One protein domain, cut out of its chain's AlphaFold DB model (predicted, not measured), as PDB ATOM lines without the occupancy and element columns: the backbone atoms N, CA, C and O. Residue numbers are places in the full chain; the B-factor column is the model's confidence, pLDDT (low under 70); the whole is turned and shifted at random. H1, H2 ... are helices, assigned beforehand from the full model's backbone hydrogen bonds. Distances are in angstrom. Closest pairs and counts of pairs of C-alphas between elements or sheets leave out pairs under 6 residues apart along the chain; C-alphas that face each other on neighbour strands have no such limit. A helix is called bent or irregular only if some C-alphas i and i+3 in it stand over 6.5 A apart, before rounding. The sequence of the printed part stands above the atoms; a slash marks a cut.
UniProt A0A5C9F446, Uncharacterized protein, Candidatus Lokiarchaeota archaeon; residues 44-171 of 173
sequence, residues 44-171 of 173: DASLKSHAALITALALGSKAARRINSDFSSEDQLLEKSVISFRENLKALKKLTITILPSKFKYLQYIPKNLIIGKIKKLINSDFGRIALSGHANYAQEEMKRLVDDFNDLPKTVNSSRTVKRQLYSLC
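AT A GLANCE: This is residues 44 to 171 of the 173 residues of an uncharacterized protein of Candidatus Lokiarchaeota archaeon (UniProt A0A5C9F446). A long helical hairpin, H1 and H2 side by side and running opposite ways, makes the core. H6 and H7 cover one side of this hairpin; on the opposite side H4 packs on residues 75 to 82 of H2 with the small H3 nearby, and H5 stands across H1 between the levels of H4 and H6. The printed part has 128 residues with seven named helices, H1 to H7 in order along the chain, and no named strand: the class is all helix. The whole is compact, with a radius of gyration of the C-alphas of 13.5 A and spans of 37 by 28 by 25 A.

IN THESE COORDINATES: H1, residues 44 to 66, begins with C-alpha 44 at (101.601, 131.860, 151.697) and is 32.3 A long. H2, residues 75 to 94, is 28.8 A long and begins with C-alpha 75 at (107.703, 162.489, 156.824). H3 is residues 103 to 106, 5.6 A, and H4 is residues 112 to 123, 16.3 A. H5, residues 126 to 138, is 17.1 A long; it is neither bent nor irregular, but only just: C-alphas 135 and 138 are 6.0 A apart. H6 is residues 140 to 152, 18.4 A. H7, residues 163 to 171, is 12.9 A long and ends with C-alpha 171 at (104.898, 156.627, 141.082).

HOW THE PARTS SIT: H1 is the hub, touching H2, H5, H6 and H7. H1 and H2 form a hairpin at a shallow tilt of 24 degrees, their closest C-alphas, Leu 53 and Phe 85, 4.9 A apart. H5 touches H1 about perpendicular, at 83 degrees, with C-alphas 58 and 136 closest at 5.0 A. H6 touches H1 at a steep tilt of 65 degrees, closest at C-alphas 55 and 143, 6.0 A. H7 touches H1 at C-alphas 63 and 171, 5.5 A, and H2 at C-alphas 84 and 164, 4.6 A. H4 touches H2 about perpendicular, at 75 degrees, closest at C-alphas 78 and 116, 6.2 A. H4 and H5 only just touch, and only at the corner, with 3 pairs of C-alphas within 8 A, the closest being Leu 122 and Gly 128 at 5.3 A. H3 touches no helix; H2 and H3 are near each other. H1 and H4 are apart. Each O i to N i+4 pair is within hydrogen-bond range in H2, H4, H5 and H6; H1 has 17 of 19 and H7 4 of 5, and H3 is too short for such a pair.

THE WHOLE: The C-alphas of Asn 68 and Thr 96, the two farthest apart, are 39.3 A apart. The printed part has no cut, and no link is long. The mean pLDDT of the printed part is 87.7; residues 155 to 161 are under 70.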
ATOM      1  N   ASP A  44     102.457 130.957 152.470       95.62
ATOM      2  CA  ASP A  44     101.601 131.860 151.697       95.62
ATOM      3  C   ASP A  44     101.179 133.082 152.525       95.62
ATOM      4  O   ASP A  44     101.417 134.230 152.141       95.62
ATOM      5  N   ALA A  45     100.644 132.850 153.727       95.75
ATOM      6  CA  ALA A  45     100.212 133.932 154.602       95.75
ATOM      7  C   ALA A  45     101.392 134.803 155.077       95.75
ATOM      8  O   ALA A  45     101.258 136.027 155.189       95.75
ATOM      9  N   SER A  46     102.560 134.195 155.319       95.25
ATOM     10  CA  SER A  46     103.794 134.904 155.679       95.25
ATOM     11  C   SER A  46     104.289 135.804 154.544       95.25
ATOM     12  O   SER A  46     104.606 136.970 154.784       95.25
ATOM     13  N   LEU A  47     104.312 135.300 153.307       94.81
ATOM     14  CA  LEU A  47     104.740 136.060 152.131       94.81
ATOM     15  C   LEU A  47     103.767 137.194 151.808       94.81
ATOM     16  O   LEU A  47     104.206 138.330 151.648       94.81
ATOM     17  N   LYS A  48     102.451 136.949 151.822       95.69
ATOM     18  CA  LYS A  48     101.440 138.004 151.613       95.69
ATOM     19  C   LYS A  48     101.516 139.090 152.682       95.69
ATOM     20  O   LYS A  48     101.438 140.279 152.380       95.69
ATOM     21  N   SER A  49     101.722 138.695 153.936       95.69
ATOM     22  CA  SER A  49     101.902 139.641 155.036       95.69
ATOM     23  C   SER A  49     103.170 140.477 154.871       95.69
ATOM     24  O   SER A  49     103.124 141.675 155.111       95.69
ATOM     25  N   HIS A  50     104.284 139.887 154.429       94.25
ATOM     26  CA  HIS A  50     105.499 140.633 154.089       94.25
ATOM     27  C   HIS A  50     105.271 141.583 152.901       94.25
ATOM     28  O   HIS A  50     105.592 142.771 152.998       94.25
ATOM     29  N   ALA A  51     104.636 141.090 151.833       95.00
ATOM     30  CA  ALA A  51     104.288 141.857 150.642       95.00
ATOM     31  C   ALA A  51     103.453 143.098 150.992       95.00
ATOM     32  O   ALA A  51     103.718 144.186 150.483       95.00
ATOM     33  N   ALA A  52     102.507 142.979 151.931       94.75
ATOM     34  CA  ALA A  52     101.679 144.094 152.395       94.75
ATOM     35  C   ALA A  52     102.498 145.271 152.949       94.75
ATOM     36  O   ALA A  52     102.085 146.421 152.782       94.75
ATOM     37  N   LEU A  53     103.637 144.992 153.596       93.94
ATOM     38  CA  LEU A  53     104.550 146.003 154.127       93.94
ATOM     39  C   LEU A  53     105.491 146.529 153.046       93.94
ATOM     40  O   LEU A  53     105.593 147.743 152.866       93.94
ATOM     41  N   ILE A  54     106.198 145.630 152.356       92.75
ATOM     42  CA  ILE A  54     107.317 146.030 151.499       92.75
ATOM     43  C   ILE A  54     106.853 146.812 150.273       92.75
ATOM     44  O   ILE A  54     107.490 147.794 149.912       92.75
ATOM     45  N   THR A  55     105.691 146.471 149.712       93.25
ATOM     46  CA  THR A  55     105.096 147.209 148.588       93.25
ATOM     47  C   THR A  55     104.805 148.664 148.953       93.25
ATOM     48  O   THR A  55     105.125 149.571 148.191       93.25
ATOM     49  N   ALA A  56     104.267 148.919 150.148       94.06
ATOM     50  CA  ALA A  56     103.990 150.273 150.618       94.06
ATOM     51  C   ALA A  56     105.274 151.090 150.834       94.06
ATOM     52  O   ALA A  56     105.324 152.264 150.477       94.06
ATOM     53  N   LEU A  57     106.318 150.472 151.397       93.56
ATOM     54  CA  LEU A  57     107.612 151.128 151.597       93.56
ATOM     55  C   LEU A  57     108.337 151.379 150.269       93.56
ATOM     56  O   LEU A  57     108.934 152.439 150.095       93.56
ATOM     57  N   ALA A  58     108.256 150.443 149.323       92.38
ATOM     58  CA  ALA A  58     108.825 150.590 147.987       92.38
ATOM     59  C   ALA A  58     108.146 151.729 147.211       92.38
ATOM     60  O   ALA A  58     108.836 152.529 146.584       92.38
ATOM     61  N   LEU A  59     106.818 151.869 147.317       92.50
ATOM     62  CA  LEU A  59     106.091 153.022 146.775       92.50
ATOM     63  C   LEU A  59     106.560 154.342 147.394       92.50
ATOM     64  O   LEU A  59     106.808 155.301 146.670       92.50
ATOM     65  N   GLY A  60     106.699 154.400 148.722       93.69
ATOM     66  CA  GLY A  60     107.195 155.594 149.411       93.69
ATOM     67  C   GLY A  60     108.599 155.982 148.956       93.69
ATOM     68  O   GLY A  60     108.846 157.139 148.621       93.69
ATOM     69  N   SER A  61     109.488 154.994 148.843       92.50
ATOM     70  CA  SER A  61     110.848 155.184 148.338       92.50
ATOM     71  C   SER A  61     110.868 155.664 146.886       92.50
ATOM     72  O   SER A  61     111.569 156.624 146.566       92.50
ATOM     73  N   LYS A  62     110.053 155.066 146.010       91.44
ATOM     74  CA  LYS A  62     109.929 155.485 144.608       91.44
ATOM     75  C   LYS A  62     109.377 156.909 144.479       91.44
ATOM     76  O   LYS A  62     109.890 157.682 143.672       91.44
ATOM     77  N   ALA A  63     108.385 157.276 145.291       92.44
ATOM     78  CA  ALA A  63     107.836 158.629 145.321       92.44
ATOM     79  C   ALA A  63     108.876 159.667 145.777       92.44
ATOM     80  O   ALA A  63     108.987 160.712 145.145       92.44
ATOM     81  N   ALA A  64     109.672 159.360 146.810       92.50
ATOM     82  CA  ALA A  64     110.738 160.241 147.295       92.50
ATOM     83  C   ALA A  64     111.797 160.488 146.208       92.50
ATOM     84  O   ALA A  64     112.160 161.629 145.927       92.50
ATOM     85  N   ARG A  65     112.197 159.428 145.494       89.50
ATOM     86  CA  ARG A  65     113.133 159.536 144.366       89.50
ATOM     87  C   ARG A  65     112.617 160.435 143.244       89.50
ATOM     88  O   ARG A  65     113.398 161.187 142.679       89.50
ATOM     89  N   ARG A  66     111.318 160.390 142.924       90.12
ATOM     90  CA  ARG A  66     110.726 161.256 141.885       90.12
ATOM     91  C   ARG A  66     110.798 162.746 142.222       90.12
ATOM     92  O   ARG A  66     110.820 163.556 141.303       90.12
ATOM     93  N   ILE A  67     110.837 163.093 143.505       92.06
ATOM     94  CA  ILE A  67     111.007 164.475 143.975       92.06
ATOM     95  C   ILE A  67     112.456 164.780 144.387       92.06
ATOM     96  O   ILE A  67     112.695 165.783 145.047       92.06
ATOM     97  N   ASN A  68     113.418 163.930 143.999       91.25
ATOM     98  CA  ASN A  68     114.841 164.044 144.338       91.25
ATOM     99  C   ASN A  68     115.117 164.176 145.849       91.25
ATOM    100  O   ASN A  68     116.000 164.927 146.253       91.25
ATOM    101  N   SER A  69     114.364 163.443 146.674       92.50
ATOM    102  CA  SER A  69     114.521 163.436 148.129       92.50
ATOM    103  C   SER A  69     114.787 162.033 148.680       92.50
ATOM    104  O   SER A  69     114.434 161.017 148.069       92.50
ATOM    105  N   ASP A  70     115.385 161.983 149.868       90.75
ATOM    106  CA  ASP A  70     115.599 160.752 150.613       90.75
ATOM    107  C   ASP A  70     114.317 160.322 151.326       90.75
ATOM    108  O   ASP A  70     113.664 161.068 152.053       90.75
ATOM    109  N   PHE A  71     113.943 159.052 151.180       92.31
ATOM    110  CA  PHE A  71     112.692 158.571 151.769       92.31
ATOM    111  C   PHE A  71     112.658 158.693 153.303       92.31
ATOM    112  O   PHE A  71     111.592 158.873 153.888       92.31
ATOM    113  N   SER A  72     113.811 158.620 153.974       93.19
ATOM    114  CA  SER A  72     113.895 158.769 155.429       93.19
ATOM    115  C   SER A  72     113.737 160.218 155.916       93.19
ATOM    116  O   SER A  72     113.412 160.403 157.094       93.19
ATOM    117  N   SER A  73     113.902 161.225 155.047       93.75
ATOM    118  CA  SER A  73     113.634 162.638 155.359       93.75
ATOM    119  C   SER A  73     112.193 163.063 155.061       93.75
ATOM    120  O   SER A  73     111.723 164.047 155.623       93.75
ATOM    121  N   GLU A  74     111.454 162.299 154.255       95.56
ATOM    122  CA  GLU A  74     110.103 162.655 153.807       95.56
ATOM    123  C   GLU A  74     108.994 162.140 154.740       95.56
ATOM    124  O   GLU A  74     108.353 161.113 154.485       95.56
ATOM    125  N   ASP A  75     108.709 162.877 155.819       94.75
ATOM    126  CA  ASP A  75     107.703 162.489 156.824       94.75
ATOM    127  C   ASP A  75     106.305 162.255 156.244       94.75
ATOM    128  O   ASP A  75     105.620 161.306 156.636       94.75
ATOM    129  N   GLN A  76     105.899 163.054 155.257       94.56
ATOM    130  CA  GLN A  76     104.614 162.858 154.587       94.56
ATOM    131  C   GLN A  76     104.571 161.542 153.798       94.56
ATOM    132  O   GLN A  76     103.552 160.847 153.811       94.56
ATOM    133  N   LEU A  77     105.658 161.163 153.121       95.31
ATOM    134  CA  LEU A  77     105.727 159.900 152.380       95.31
ATOM    135  C   LEU A  77     105.812 158.702 153.328       95.31
ATOM    136  O   LEU A  77     105.183 157.670 153.070       95.31
ATOM    137  N   LEU A  78     106.533 158.833 154.443       95.62
ATOM    138  CA  LEU A  78     106.590 157.821 155.497       95.62
ATOM    139  C   LEU A  78     105.210 157.592 156.110       95.62
ATOM    140  O   LEU A  78     104.764 156.450 156.223       95.62
ATOM    141  N   GLU A  79     104.491 158.665 156.435       95.19
ATOM    142  CA  GLU A  79     103.113 158.599 156.907       95.19
ATOM    143  C   GLU A  79     102.204 157.889 155.897       95.19
ATOM    144  O   GLU A  79     101.497 156.942 156.266       95.19
ATOM    145  N   LYS A  80     102.256 158.287 154.620       95.06
ATOM    146  CA  LYS A  80     101.455 157.653 153.566       95.06
ATOM    147  C   LYS A  80     101.763 156.163 153.437       95.06
ATOM    148  O   LYS A  80     100.846 155.352 153.314       95.06
ATOM    149  N   SER A  81     103.033 155.786 153.549       94.94
ATOM    150  CA  SER A  81     103.473 154.388 153.511       94.94
ATOM    151  C   SER A  81     102.956 153.591 154.713       94.94
ATOM    152  O   SER A  81     102.501 152.457 154.551       94.94
ATOM    153  N   VAL A  82     102.946 154.190 155.912       94.94
ATOM    154  CA  VAL A  82     102.388 153.564 157.123       94.94
ATOM    155  C   VAL A  82     100.892 153.315 156.993       94.94
ATOM    156  O   VAL A  82     100.404 152.240 157.350       94.94
ATOM    157  N   ILE A  83     100.151 154.289 156.470       93.31
ATOM    158  CA  ILE A  83      98.718 154.128 156.215       93.31
ATOM    159  C   ILE A  83      98.502 153.041 155.153       93.31
ATOM    160  O   ILE A  83      97.707 152.128 155.373       93.31
ATOM    161  N   SER A  84      99.269 153.075 154.062       92.94
ATOM    162  CA  SER A  84      99.168 152.119 152.956       92.94
ATOM    163  C   SER A  84      99.396 150.669 153.397       92.94
ATOM    164  O   SER A  84      98.567 149.807 153.100       92.94
ATOM    165  N   PHE A  85     100.452 150.353 154.162       93.88
ATOM    166  CA  PHE A  85     100.619 148.959 154.603       93.88
ATOM    167  C   PHE A  85      99.527 148.531 155.591       93.88
ATOM    168  O   PHE A  85      99.170 147.356 155.641       93.88
ATOM    169  N   ARG A  86      98.963 149.450 156.391       93.25
ATOM    170  CA  ARG A  86      97.837 149.125 157.284       93.25
ATOM    171  C   ARG A  86      96.581 148.793 156.500       93.25
ATOM    172  O   ARG A  86      95.868 147.872 156.891       93.25
ATOM    173  N   GLU A  87      96.314 149.518 155.416       91.81
ATOM    174  CA  GLU A  87      95.244 149.194 154.471       91.81
ATOM    175  C   GLU A  87      95.459 147.794 153.880       91.81
ATOM    176  O   GLU A  87      94.540 146.976 153.919       91.81
ATOM    177  N   ASN A  88      96.682 147.478 153.442       92.75
ATOM    178  CA  ASN A  88      97.027 146.153 152.916       92.75
ATOM    179  C   ASN A  88      96.820 145.044 153.965       92.75
ATOM    180  O   ASN A  88      96.147 144.051 153.695       92.75
ATOM    181  N   LEU A  89      97.310 145.226 155.195       93.38
ATOM    182  CA  LEU A  89      97.121 144.257 156.283       93.38
ATOM    183  C   LEU A  89      95.641 144.072 156.664       93.38
ATOM    184  O   LEU A  89      95.240 142.977 157.060       93.38
ATOM    185  N   LYS A  90      94.818 145.123 156.573       91.38
ATOM    186  CA  LYS A  90      93.363 145.022 156.780       91.38
ATOM    187  C   LYS A  90      92.684 144.259 155.640       91.38
ATOM    188  O   LYS A  90      91.796 143.459 155.917       91.38
ATOM    189  N   ALA A  91      93.105 144.473 154.393       90.62
ATOM    190  CA  ALA A  91      92.583 143.746 153.237       90.62
ATOM    191  C   ALA A  91      92.871 142.238 153.345       90.62
ATOM    192  O   ALA A  91      91.954 141.434 153.205       90.62
ATOM    193  N   LEU A  92      94.097 141.858 153.723       92.62
ATOM    194  CA  LEU A  92      94.448 140.455 153.979       92.62
ATOM    195  C   LEU A  92      93.570 139.826 155.072       92.62
ATOM    196  O   LEU A  92      93.042 138.735 154.879       92.62
ATOM    197  N   LYS A  93      93.340 140.535 156.186       91.56
ATOM    198  CA  LYS A  93      92.441 140.056 157.252       91.56
ATOM    199  C   LYS A  93      91.012 139.812 156.755       91.56
ATOM    200  O   LYS A  93      90.399 138.835 157.172       91.56
ATOM    201  N   LYS A  94      90.478 140.673 155.878       90.06
ATOM    202  CA  LYS A  94      89.134 140.487 155.299       90.06
ATOM    203  C   LYS A  94      89.039 139.260 154.399       90.06
ATOM    204  O   LYS A  94      87.987 138.644 154.341       90.06
ATOM    205  N   LEU A  95      90.137 138.890 153.750       90.50
ATOM    206  CA  LEU A  95      90.248 137.651 152.984       90.50
ATOM    207  C   LEU A  95      90.524 136.427 153.862       90.50
ATOM    208  O   LEU A  95      90.921 135.391 153.344       90.50
ATOM    209  N   THR A  96      90.358 136.530 155.184       92.94
ATOM    210  CA  THR A  96      90.646 135.463 156.159       92.94
ATOM    211  C   THR A  96      92.113 135.006 156.184       92.94
ATOM    212  O   THR A  96      92.449 133.986 156.780       92.94
ATOM    213  N   ILE A  97      93.026 135.799 155.609       93.44
ATOM    214  CA  ILE A  97      94.461 135.502 155.613       93.44
ATOM    215  C   ILE A  97      95.052 135.895 156.967       93.44
ATOM    216  O   ILE A  97      94.945 137.038 157.430       93.44
ATOM    217  N   THR A  98      95.728 134.940 157.606       94.19
ATOM    218  CA  THR A  98      96.386 135.170 158.894       94.19
ATOM    219  C   THR A  98      97.615 136.055 158.723       94.19
ATOM    220  O   THR A  98      98.537 135.731 157.985       94.19
ATOM    221  N   ILE A  99      97.681 137.156 159.470       95.38
ATOM    222  CA  ILE A  99      98.855 138.034 159.431       95.38
ATOM    223  C   ILE A  99     100.041 137.385 160.158       95.38
ATOM    224  O   ILE A  99      99.988 137.196 161.381       95.38
ATOM    225  N   LEU A 100     101.109 137.093 159.412       93.12
ATOM    226  CA  LEU A 100     102.339 136.460 159.892       93.12
ATOM    227  C   LEU A 100     103.594 137.276 159.518       93.12
ATOM    228  O   LEU A 100     103.643 137.873 158.452       93.12
ATOM    229  N   PRO A 101     104.640 137.300 160.364       89.88
ATOM    230  CA  PRO A 101     104.651 136.839 161.751       89.88
ATOM    231  C   PRO A 101     103.651 137.621 162.619       89.88
ATOM    232  O   PRO A 101     103.311 138.762 162.311       89.88
ATOM    233  N   SER A 102     103.206 137.028 163.733       88.81
ATOM    234  CA  SER A 102     102.177 137.602 164.623       88.81
ATOM    235  C   SER A 102     102.461 139.050 165.035       88.81
ATOM    236  O   SER A 102     101.533 139.846 165.149       88.81
ATOM    237  N   LYS A 103     103.741 139.431 165.150       87.25
ATOM    238  CA  LYS A 103     104.163 140.811 165.428       87.25
ATOM    239  C   LYS A 103     103.628 141.851 164.431       87.25
ATOM    240  O   LYS A 103     103.413 142.998 164.811       87.25
ATOM    241  N   PHE A 104     103.371 141.475 163.175       90.62
ATOM    242  CA  PHE A 104     102.790 142.374 162.172       90.62
ATOM    243  C   PHE A 104     101.332 142.728 162.482       90.62
ATOM    244  O   PHE A 104     100.871 143.800 162.092       90.62
ATOM    245  N   LYS A 105     100.614 141.900 163.258       88.38
ATOM    246  CA  LYS A 105      99.259 142.226 163.738       88.38
ATOM    247  C   LYS A 105      99.263 143.511 164.567       88.38
ATOM    248  O   LYS A 105      98.348 144.319 164.422       88.38
ATOM    249  N   TYR A 106     100.309 143.734 165.366       88.81
ATOM    250  CA  TYR A 106     100.410 144.902 166.245       88.81
ATOM    251  C   TYR A 106     100.687 146.211 165.501       88.81
ATOM    252  O   TYR A 106     100.348 147.280 166.003       88.81
ATOM    253  N   LEU A 107     101.213 146.162 164.272       89.19
ATOM    254  CA  LEU A 107     101.478 147.365 163.469       89.19
ATOM    255  C   LEU A 107     100.208 148.177 163.162       89.19
ATOM    256  O   LEU A 107     100.292 149.366 162.848       89.19
ATOM    257  N   GLN A 108      99.032 147.559 163.276       84.69
ATOM    258  CA  GLN A 108      97.740 148.226 163.113       84.69
ATOM    259  C   GLN A 108      97.363 149.104 164.315       84.69
ATOM    260  O   GLN A 108      96.595 150.043 164.137       84.69
ATOM    261  N   TYR A 109      97.921 148.829 165.497       87.94
ATOM    262  CA  TYR A 109      97.546 149.473 166.762       87.94
ATOM    263  C   TYR A 109      98.635 150.402 167.316       87.94
ATOM    264  O   TYR A 109      98.334 151.320 168.069       87.94
ATOM    265  N   ILE A 110      99.903 150.199 166.939       90.94
ATOM    266  CA  ILE A 110     101.016 151.039 167.409       90.94
ATOM    267  C   ILE A 110     100.835 152.492 166.918       90.94
ATOM    268  O   ILE A 110     100.512 152.696 165.751       90.94
ATOM    269  N   PRO A 111     101.085 153.532 167.728       93.38
ATOM    270  CA  PRO A 111     101.058 154.921 167.263       93.38
ATOM    271  C   PRO A 111     101.926 155.163 166.019       93.38
ATOM    272  O   PRO A 111     103.055 154.678 165.929       93.38
ATOM    273  N   LYS A 112     101.412 155.934 165.053       91.50
ATOM    274  CA  LYS A 112     102.062 156.169 163.748       91.50
ATOM    275  C   LYS A 112     103.497 156.692 163.895       91.50
ATOM    276  O   LYS A 112     104.400 156.155 163.265       91.50
ATOM    277  N   ASN A 113     103.710 157.656 164.789       91.94
ATOM    278  CA  ASN A 113     105.006 158.309 165.003       91.94
ATOM    279  C   ASN A 113     106.092 157.318 165.456       91.94
ATOM    280  O   ASN A 113     107.233 157.399 165.010       91.94
ATOM    281  N   LEU A 114     105.729 156.319 166.273       94.56
ATOM    282  CA  LEU A 114     106.666 155.273 166.696       94.56
ATOM    283  C   LEU A 114     107.059 154.360 165.531       94.56
ATOM    284  O   LEU A 114     108.213 153.945 165.426       94.56
ATOM    285  N   ILE A 115     106.106 154.048 164.652       93.75
ATOM    286  CA  ILE A 115     106.379 153.267 163.445       93.75
ATOM    287  C   ILE A 115     107.272 154.063 162.497       93.75
ATOM    288  O   ILE A 115     108.265 153.517 162.027       93.75
ATOM    289  N   ILE A 116     106.960 155.338 162.253       94.94
ATOM    290  CA  ILE A 116     107.761 156.224 161.400       94.94
ATOM    291  C   ILE A 116     109.204 156.274 161.908       94.94
ATOM    292  O   ILE A 116     110.122 155.997 161.141       94.94
ATOM    293  N   GLY A 117     109.419 156.501 163.208       94.44
ATOM    294  CA  GLY A 117     110.761 156.491 163.796       94.44
ATOM    295  C   GLY A 117     111.502 155.162 163.599       94.44
ATOM    296  O   GLY A 117     112.692 155.156 163.282       94.44
ATOM    297  N   LYS A 118     110.809 154.020 163.721       91.88
ATOM    298  CA  LYS A 118     111.394 152.697 163.435       91.88
ATOM    299  C   LYS A 118     111.720 152.505 161.954       91.88
ATOM    300  O   LYS A 118     112.766 151.943 161.650       91.88
ATOM    301  N   ILE A 119     110.859 152.968 161.049       92.06
ATOM    302  CA  ILE A 119     111.088 152.898 159.601       92.06
ATOM    303  C   ILE A 119     112.286 153.766 159.213       92.06
ATOM    304  O   ILE A 119     113.158 153.271 158.511       92.06
ATOM    305  N   LYS A 120     112.397 155.000 159.723       94.00
ATOM    306  CA  LYS A 120     113.569 155.862 159.486       94.00
ATOM    307  C   LYS A 120     114.867 155.173 159.910       94.00
ATOM    308  O   LYS A 120     115.801 155.085 159.120       94.00
ATOM    309  N   LYS A 121     114.899 154.611 161.126       91.69
ATOM    310  CA  LYS A 121     116.052 153.836 161.618       91.69
ATOM    311  C   LYS A 121     116.365 152.630 160.730       91.69
ATOM    312  O   LYS A 121     117.531 152.363 160.470       91.69
ATOM    313  N   LEU A 122     115.338 151.914 160.268       88.50
ATOM    314  CA  LEU A 122     115.506 150.771 159.374       88.50
ATOM    315  C   LEU A 122     116.106 151.203 158.032       88.50
ATOM    316  O   LEU A 122     117.121 150.647 157.637       88.50
ATOM    317  N   ILE A 123     115.519 152.197 157.362       89.25
ATOM    318  CA  ILE A 123     115.967 152.693 156.050       89.25
ATOM    319  C   ILE A 123     117.409 153.198 156.113       89.25
ATOM    320  O   ILE A 123     118.183 152.919 155.205       89.25
ATOM    321  N   ASN A 124     117.778 153.888 157.195       89.31
ATOM    322  CA  ASN A 124     119.122 154.440 157.374       89.31
ATOM    323  C   ASN A 124     120.172 153.395 157.796       89.31
ATOM    324  O   ASN A 124     121.348 153.729 157.887       89.31
ATOM    325  N   SER A 125     119.779 152.145 158.060       88.12
ATOM    326  CA  SER A 125     120.729 151.051 158.299       88.12
ATOM    327  C   SER A 125     121.252 150.467 156.985       88.12
ATOM    328  O   SER A 125     120.539 150.484 155.981       88.12
ATOM    329  N   ASP A 126     122.445 149.866 156.990       84.06
ATOM    330  CA  ASP A 126     123.007 149.200 155.802       84.06
ATOM    331  C   ASP A 126     122.070 148.126 155.245       84.06
ATOM    332  O   ASP A 126     121.845 148.040 154.037       84.06
ATOM    333  N   PHE A 127     121.437 147.361 156.140       81.56
ATOM    334  CA  PHE A 127     120.426 146.378 155.765       81.56
ATOM    335  C   PHE A 127     119.249 147.026 155.030       81.56
ATOM    336  O   PHE A 127     118.840 146.538 153.982       81.56
ATOM    337  N   GLY A 128     118.700 148.123 155.560       80.38
ATOM    338  CA  GLY A 128     117.569 148.810 154.940       80.38
ATOM    339  C   GLY A 128     117.933 149.455 153.611       80.38
ATOM    340  O   GLY A 128     117.157 149.337 152.664       80.38
ATOM    341  N   ARG A 129     119.123 150.059 153.506       79.56
ATOM    342  CA  ARG A 129     119.638 150.603 152.243       79.56
ATOM    343  C   ARG A 129     119.720 149.518 151.182       79.56
ATOM    344  O   ARG A 129     119.235 149.738 150.081       79.56
ATOM    345  N   ILE A 130     120.257 148.341 151.500       78.50
ATOM    346  CA  ILE A 130     120.379 147.230 150.545       78.50
ATOM    347  C   ILE A 130     119.007 146.619 150.232       78.50
ATOM    348  O   ILE A 130     118.624 146.526 149.070       78.50
ATOM    349  N   ALA A 131     118.240 146.236 151.253       77.62
ATOM    350  CA  ALA A 131     116.979 145.525 151.073       77.62
ATOM    351  C   ALA A 131     115.921 146.396 150.380       77.62
ATOM    352  O   ALA A 131     115.298 145.964 149.412       77.62
ATOM    353  N   LEU A 132     115.729 147.640 150.834       81.50
ATOM    354  CA  LEU A 132     114.718 148.522 150.253       81.50
ATOM    355  C   LEU A 132     115.129 149.018 148.863       81.50
ATOM    356  O   LEU A 132     114.267 149.090 147.989       81.50
ATOM    357  N   SER A 133     116.418 149.304 148.629       74.38
ATOM    358  CA  SER A 133     116.890 149.648 147.279       74.38
ATOM    359  C   SER A 133     116.752 148.474 146.314       74.38
ATOM    360  O   SER A 133     116.353 148.692 145.177       74.38
ATOM    361  N   GLY A 134     116.975 147.236 146.771       76.12
ATOM    362  CA  GLY A 134     116.679 146.009 146.029       76.12
ATOM    363  C   GLY A 134     115.265 146.026 145.446       76.12
ATOM    364  O   GLY A 134     115.074 146.010 144.228       76.12
ATOM    365  N   HIS A 135     114.277 146.158 146.334       80.00
ATOM    366  CA  HIS A 135     112.865 146.186 145.957       80.00
ATOM    367  C   HIS A 135     112.494 147.394 145.090       80.00
ATOM    368  O   HIS A 135     111.780 147.246 144.102       80.00
ATOM    369  N   ALA A 136     112.966 148.592 145.440       76.12
ATOM    370  CA  ALA A 136     112.570 149.818 144.752       76.12
ATOM    371  C   ALA A 136     113.281 150.026 143.403       76.12
ATOM    372  O   ALA A 136     112.714 150.655 142.511       76.12
ATOM    373  N   ASN A 137     114.513 149.530 143.243       76.94
ATOM    374  CA  ASN A 137     115.354 149.845 142.086       76.94
ATOM    375  C   ASN A 137     115.381 148.716 141.059       76.94
ATOM    376  O   ASN A 137     115.316 149.007 139.865       76.94
ATOM    377  N   TYR A 138     115.456 147.463 141.516       82.56
ATOM    378  CA  TYR A 138     115.693 146.305 140.651       82.56
ATOM    379  C   TYR A 138     114.443 145.444 140.440       82.56
ATOM    380  O   TYR A 138     114.317 144.806 139.402       82.56
ATOM    381  N   ALA A 139     113.483 145.477 141.370       84.25
ATOM    382  CA  ALA A 139     112.236 144.710 141.289       84.25
ATOM    383  C   ALA A 139     111.020 145.583 140.913       84.25
ATOM    384  O   ALA A 139     109.925 145.383 141.430       84.25
ATOM    385  N   GLN A 140     111.190 146.589 140.045       84.56
ATOM    386  CA  GLN A 140     110.143 147.594 139.790       84.56
ATOM    387  C   GLN A 140     108.843 147.000 139.237       84.56
ATOM    388  O   GLN A 140     107.772 147.314 139.756       84.56
ATOM    389  N   GLU A 141     108.936 146.132 138.229       89.25
ATOM    390  CA  GLU A 141     107.763 145.487 137.625       89.25
ATOM    391  C   GLU A 141     107.072 144.535 138.605       89.25
ATOM    392  O   GLU A 141     105.846 144.526 138.712       89.25
ATOM    393  N   GLU A 142     107.851 143.792 139.395       89.38
ATOM    394  CA  GLU A 142     107.318 142.912 140.437       89.38
ATOM    395  C   GLU A 142     106.599 143.718 141.526       89.38
ATOM    396  O   GLU A 142     105.460 143.414 141.880       89.38
ATOM    397  N   MET A 143     107.219 144.793 142.024       91.38
ATOM    398  CA  MET A 143     106.604 145.662 143.025       91.38
ATOM    399  C   MET A 143     105.350 146.340 142.479       91.38
ATOM    400  O   MET A 143     104.368 146.459 143.212       91.38
ATOM    401  N   LYS A 144     105.345 146.763 141.209       90.94
ATOM    402  CA  LYS A 144     104.149 147.305 140.559       90.94
ATOM    403  C   LYS A 144     103.035 146.262 140.531       90.94
ATOM    404  O   LYS A 144     101.946 146.557 141.013       90.94
ATOM    405  N   ARG A 145     103.321 145.048 140.053       92.88
ATOM    406  CA  ARG A 145     102.349 143.949 140.001       92.88
ATOM    407  C   ARG A 145     101.761 143.642 141.377       92.88
ATOM    408  O   ARG A 145     100.548 143.596 141.513       92.88
ATOM    409  N   LEU A 146     102.594 143.521 142.409       92.75
ATOM    410  CA  LEU A 146     102.111 143.279 143.772       92.75
ATOM    411  C   LEU A 146     101.238 144.427 144.292       92.75
ATOM    412  O   LEU A 146     100.269 144.197 145.013       92.75
ATOM    413  N   VAL A 147     101.572 145.676 143.960       91.81
ATOM    414  CA  VAL A 147     100.728 146.818 144.328       91.81
ATOM    415  C   VAL A 147      99.392 146.784 143.588       91.81
ATOM    416  O   VAL A 147      98.369 147.089 144.207       91.81
ATOM    417  N   ASP A 148      99.392 146.410 142.310       91.12
ATOM    418  CA  ASP A 148      98.182 146.233 141.505       91.12
ATOM    419  C   ASP A 148      97.295 145.136 142.124       91.12
ATOM    420  O   ASP A 148      96.145 145.415 142.464       91.12
ATOM    421  N   ASP A 149      97.866 143.978 142.473       91.56
ATOM    422  CA  ASP A 149      97.164 142.903 143.191       91.56
ATOM    423  C   ASP A 149      96.536 143.415 144.503       91.56
ATOM    424  O   ASP A 149      95.373 143.143 144.811       91.56
ATOM    425  N   PHE A 150      97.267 144.225 145.282       90.69
ATOM    426  CA  PHE A 150      96.730 144.847 146.497       90.69
ATOM    427  C   PHE A 150      95.634 145.886 146.218       90.69
ATOM    428  O   PHE A 150      94.811 146.146 147.103       90.69
ATOM    429  N   ASN A 151      95.652 146.562 145.069       87.56
ATOM    430  CA  ASN A 151      94.646 147.551 144.668       87.56
ATOM    431  C   ASN A 151      93.334 146.906 144.206       87.56
ATOM    432  O   ASN A 151      92.290 147.564 144.323       87.56
ATOM    433  N   ASP A 152      93.408 145.657 143.753       86.56
ATOM    434  CA  ASP A 152      92.281 144.852 143.283       86.56
ATOM    435  C   ASP A 152      91.595 144.059 144.406       86.56
ATOM    436  O   ASP A 152      90.451 143.624 144.252       86.56
ATOM    437  N   LEU A 153      92.231 143.931 145.579       83.81
ATOM    438  CA  LEU A 153      91.603 143.295 146.740       83.81
ATOM    439  C   LEU A 153      90.295 144.004 147.163       83.81
ATOM    440  O   LEU A 153      90.198 145.237 147.087       83.81
ATOM    441  N   PRO A 154      89.304 143.256 147.701       70.25
ATOM    442  CA  PRO A 154      88.013 143.800 148.115       70.25
ATOM    443  C   PRO A 154      88.151 145.037 149.010       70.25
ATOM    444  O   PRO A 154      88.824 145.034 150.047       70.25
ATOM    445  N   LYS A 155      87.493 146.119 148.590       63.41
ATOM    446  CA  LYS A 155      87.676 147.460 149.153       63.41
ATOM    447  C   LYS A 155      87.218 147.511 150.611       63.41
ATOM    448  O   LYS A 155      86.162 147.004 150.986       63.41
ATOM    449  N   THR A 156      88.016 148.153 151.463       54.09
ATOM    450  CA  THR A 156      87.646 148.392 152.865       54.09
ATOM    451  C   THR A 156      86.958 149.739 153.074       54.09
ATOM    452  O   THR A 156      86.158 149.841 153.998       54.09
ATOM    453  N   VAL A 157      87.230 150.721 152.206       51.56
ATOM    454  CA  VAL A 157      86.687 152.090 152.194       51.56
ATOM    455  C   VAL A 157      86.708 152.613 150.744       51.56
ATOM    456  O   VAL A 157      87.460 152.102 149.911       51.56
ATOM    457  N   ASN A 158      85.868 153.609 150.450       48.59
ATOM    458  CA  ASN A 158      85.679 154.271 149.154       48.59
ATOM    459  C   ASN A 158      86.998 154.458 148.358       48.59
ATOM    460  O   ASN A 158      87.889 155.219 148.736       48.59
ATOM    461  N   SER A 159      87.141 153.713 147.258       52.38
ATOM    462  CA  SER A 159      88.445 153.352 146.681       52.38
ATOM    463  C   SER A 159      89.209 154.444 145.957       52.38
ATOM    464  O   SER A 159      90.394 154.268 145.717       52.38
ATOM    465  N   SER A 160      88.570 155.539 145.554       50.44
ATOM    466  CA  SER A 160      89.262 156.632 144.858       50.44
ATOM    467  C   SER A 160      90.105 157.500 145.801       50.44
ATOM    468  O   SER A 160      90.896 158.308 145.327       50.44
ATOM    469  N   ARG A 161      89.967 157.327 147.125       56.44
ATOM    470  CA  ARG A 161      90.587 158.191 148.145       56.44
ATOM    471  C   ARG A 161      91.546 157.471 149.097       56.44
ATOM    472  O   ARG A 161      91.960 158.070 150.085       56.44
ATOM    473  N   THR A 162      91.899 156.210 148.842       76.44
ATOM    474  CA  THR A 162      92.856 155.519 149.718       76.44
ATOM    475  C   THR A 162      94.246 156.125 149.572       76.44
ATOM    476  O   THR A 162      94.682 156.495 148.475       76.44
ATOM    477  N   VAL A 163      94.964 156.214 150.688       81.00
ATOM    478  CA  VAL A 163      96.305 156.808 150.714       81.00
ATOM    479  C   VAL A 163      97.275 155.990 149.859       81.00
ATOM    480  O   VAL A 163      98.129 156.557 149.176       81.00
ATOM    481  N   LYS A 164      97.078 154.667 149.792       83.25
ATOM    482  CA  LYS A 164      97.791 153.792 148.859       83.25
ATOM    483  C   LYS A 164      97.667 154.241 147.400       83.25
ATOM    484  O   LYS A 164      98.680 154.323 146.710       83.25
ATOM    485  N   ARG A 165      96.460 154.560 146.912       81.94
ATOM    486  CA  ARG A 165      96.271 154.984 145.512       81.94
ATOM    487  C   ARG A 165      96.863 156.360 145.237       81.94
ATOM    488  O   ARG A 165      97.406 156.573 144.155       81.94
ATOM    489  N   GLN A 166      96.829 157.266 146.215       84.00
ATOM    490  CA  GLN A 166      97.545 158.539 146.111       84.00
ATOM    491  C   GLN A 166      99.047 158.296 145.917       84.00
ATOM    492  O   GLN A 166      99.635 158.837 144.984       84.00
ATOM    493  N   LEU A 167      99.647 157.424 146.736       82.69
ATOM    494  CA  LEU A 167     101.068 157.078 146.654       82.69
ATOM    495  C   LEU A 167     101.422 156.363 145.338       82.69
ATOM    496  O   LEU A 167     102.421 156.694 144.706       82.69
ATOM    497  N   TYR A 168     100.562 155.451 144.875       85.88
ATOM    498  CA  TYR A 168     100.690 154.797 143.569       85.88
ATOM    499  C   TYR A 168     100.695 155.806 142.416       85.88
ATOM    500  O   TYR A 168     101.558 155.751 141.544       85.88
ATOM    501  N   SER A 169      99.777 156.774 142.444       84.94
ATOM    502  CA  SER A 169      99.664 157.800 141.402       84.94
ATOM    503  C   SER A 169     100.869 158.747 141.347       84.94
ATOM    504  O   SER A 169     101.150 159.316 140.298       84.94
ATOM    505  N   LEU A 170     101.612 158.899 142.448       83.50
ATOM    506  CA  LEU A 170     102.886 159.622 142.440       83.50
ATOM    507  C   LEU A 170     103.983 158.839 141.710       83.50
ATOM    508  O   LEU A 170     104.935 159.449 141.236       83.50
ATOM    509  N   CYS A 171     103.856 157.516 141.596       83.81
ATOM    510  CA  CYS A 171     104.898 156.627 141.082       83.81
ATOM    511  C   CYS A 171     104.692 156.185 139.626       83.81
ATOM    512  O   CYS A 171     105.687 155.997 138.930       83.81
TER     513      CYS A 171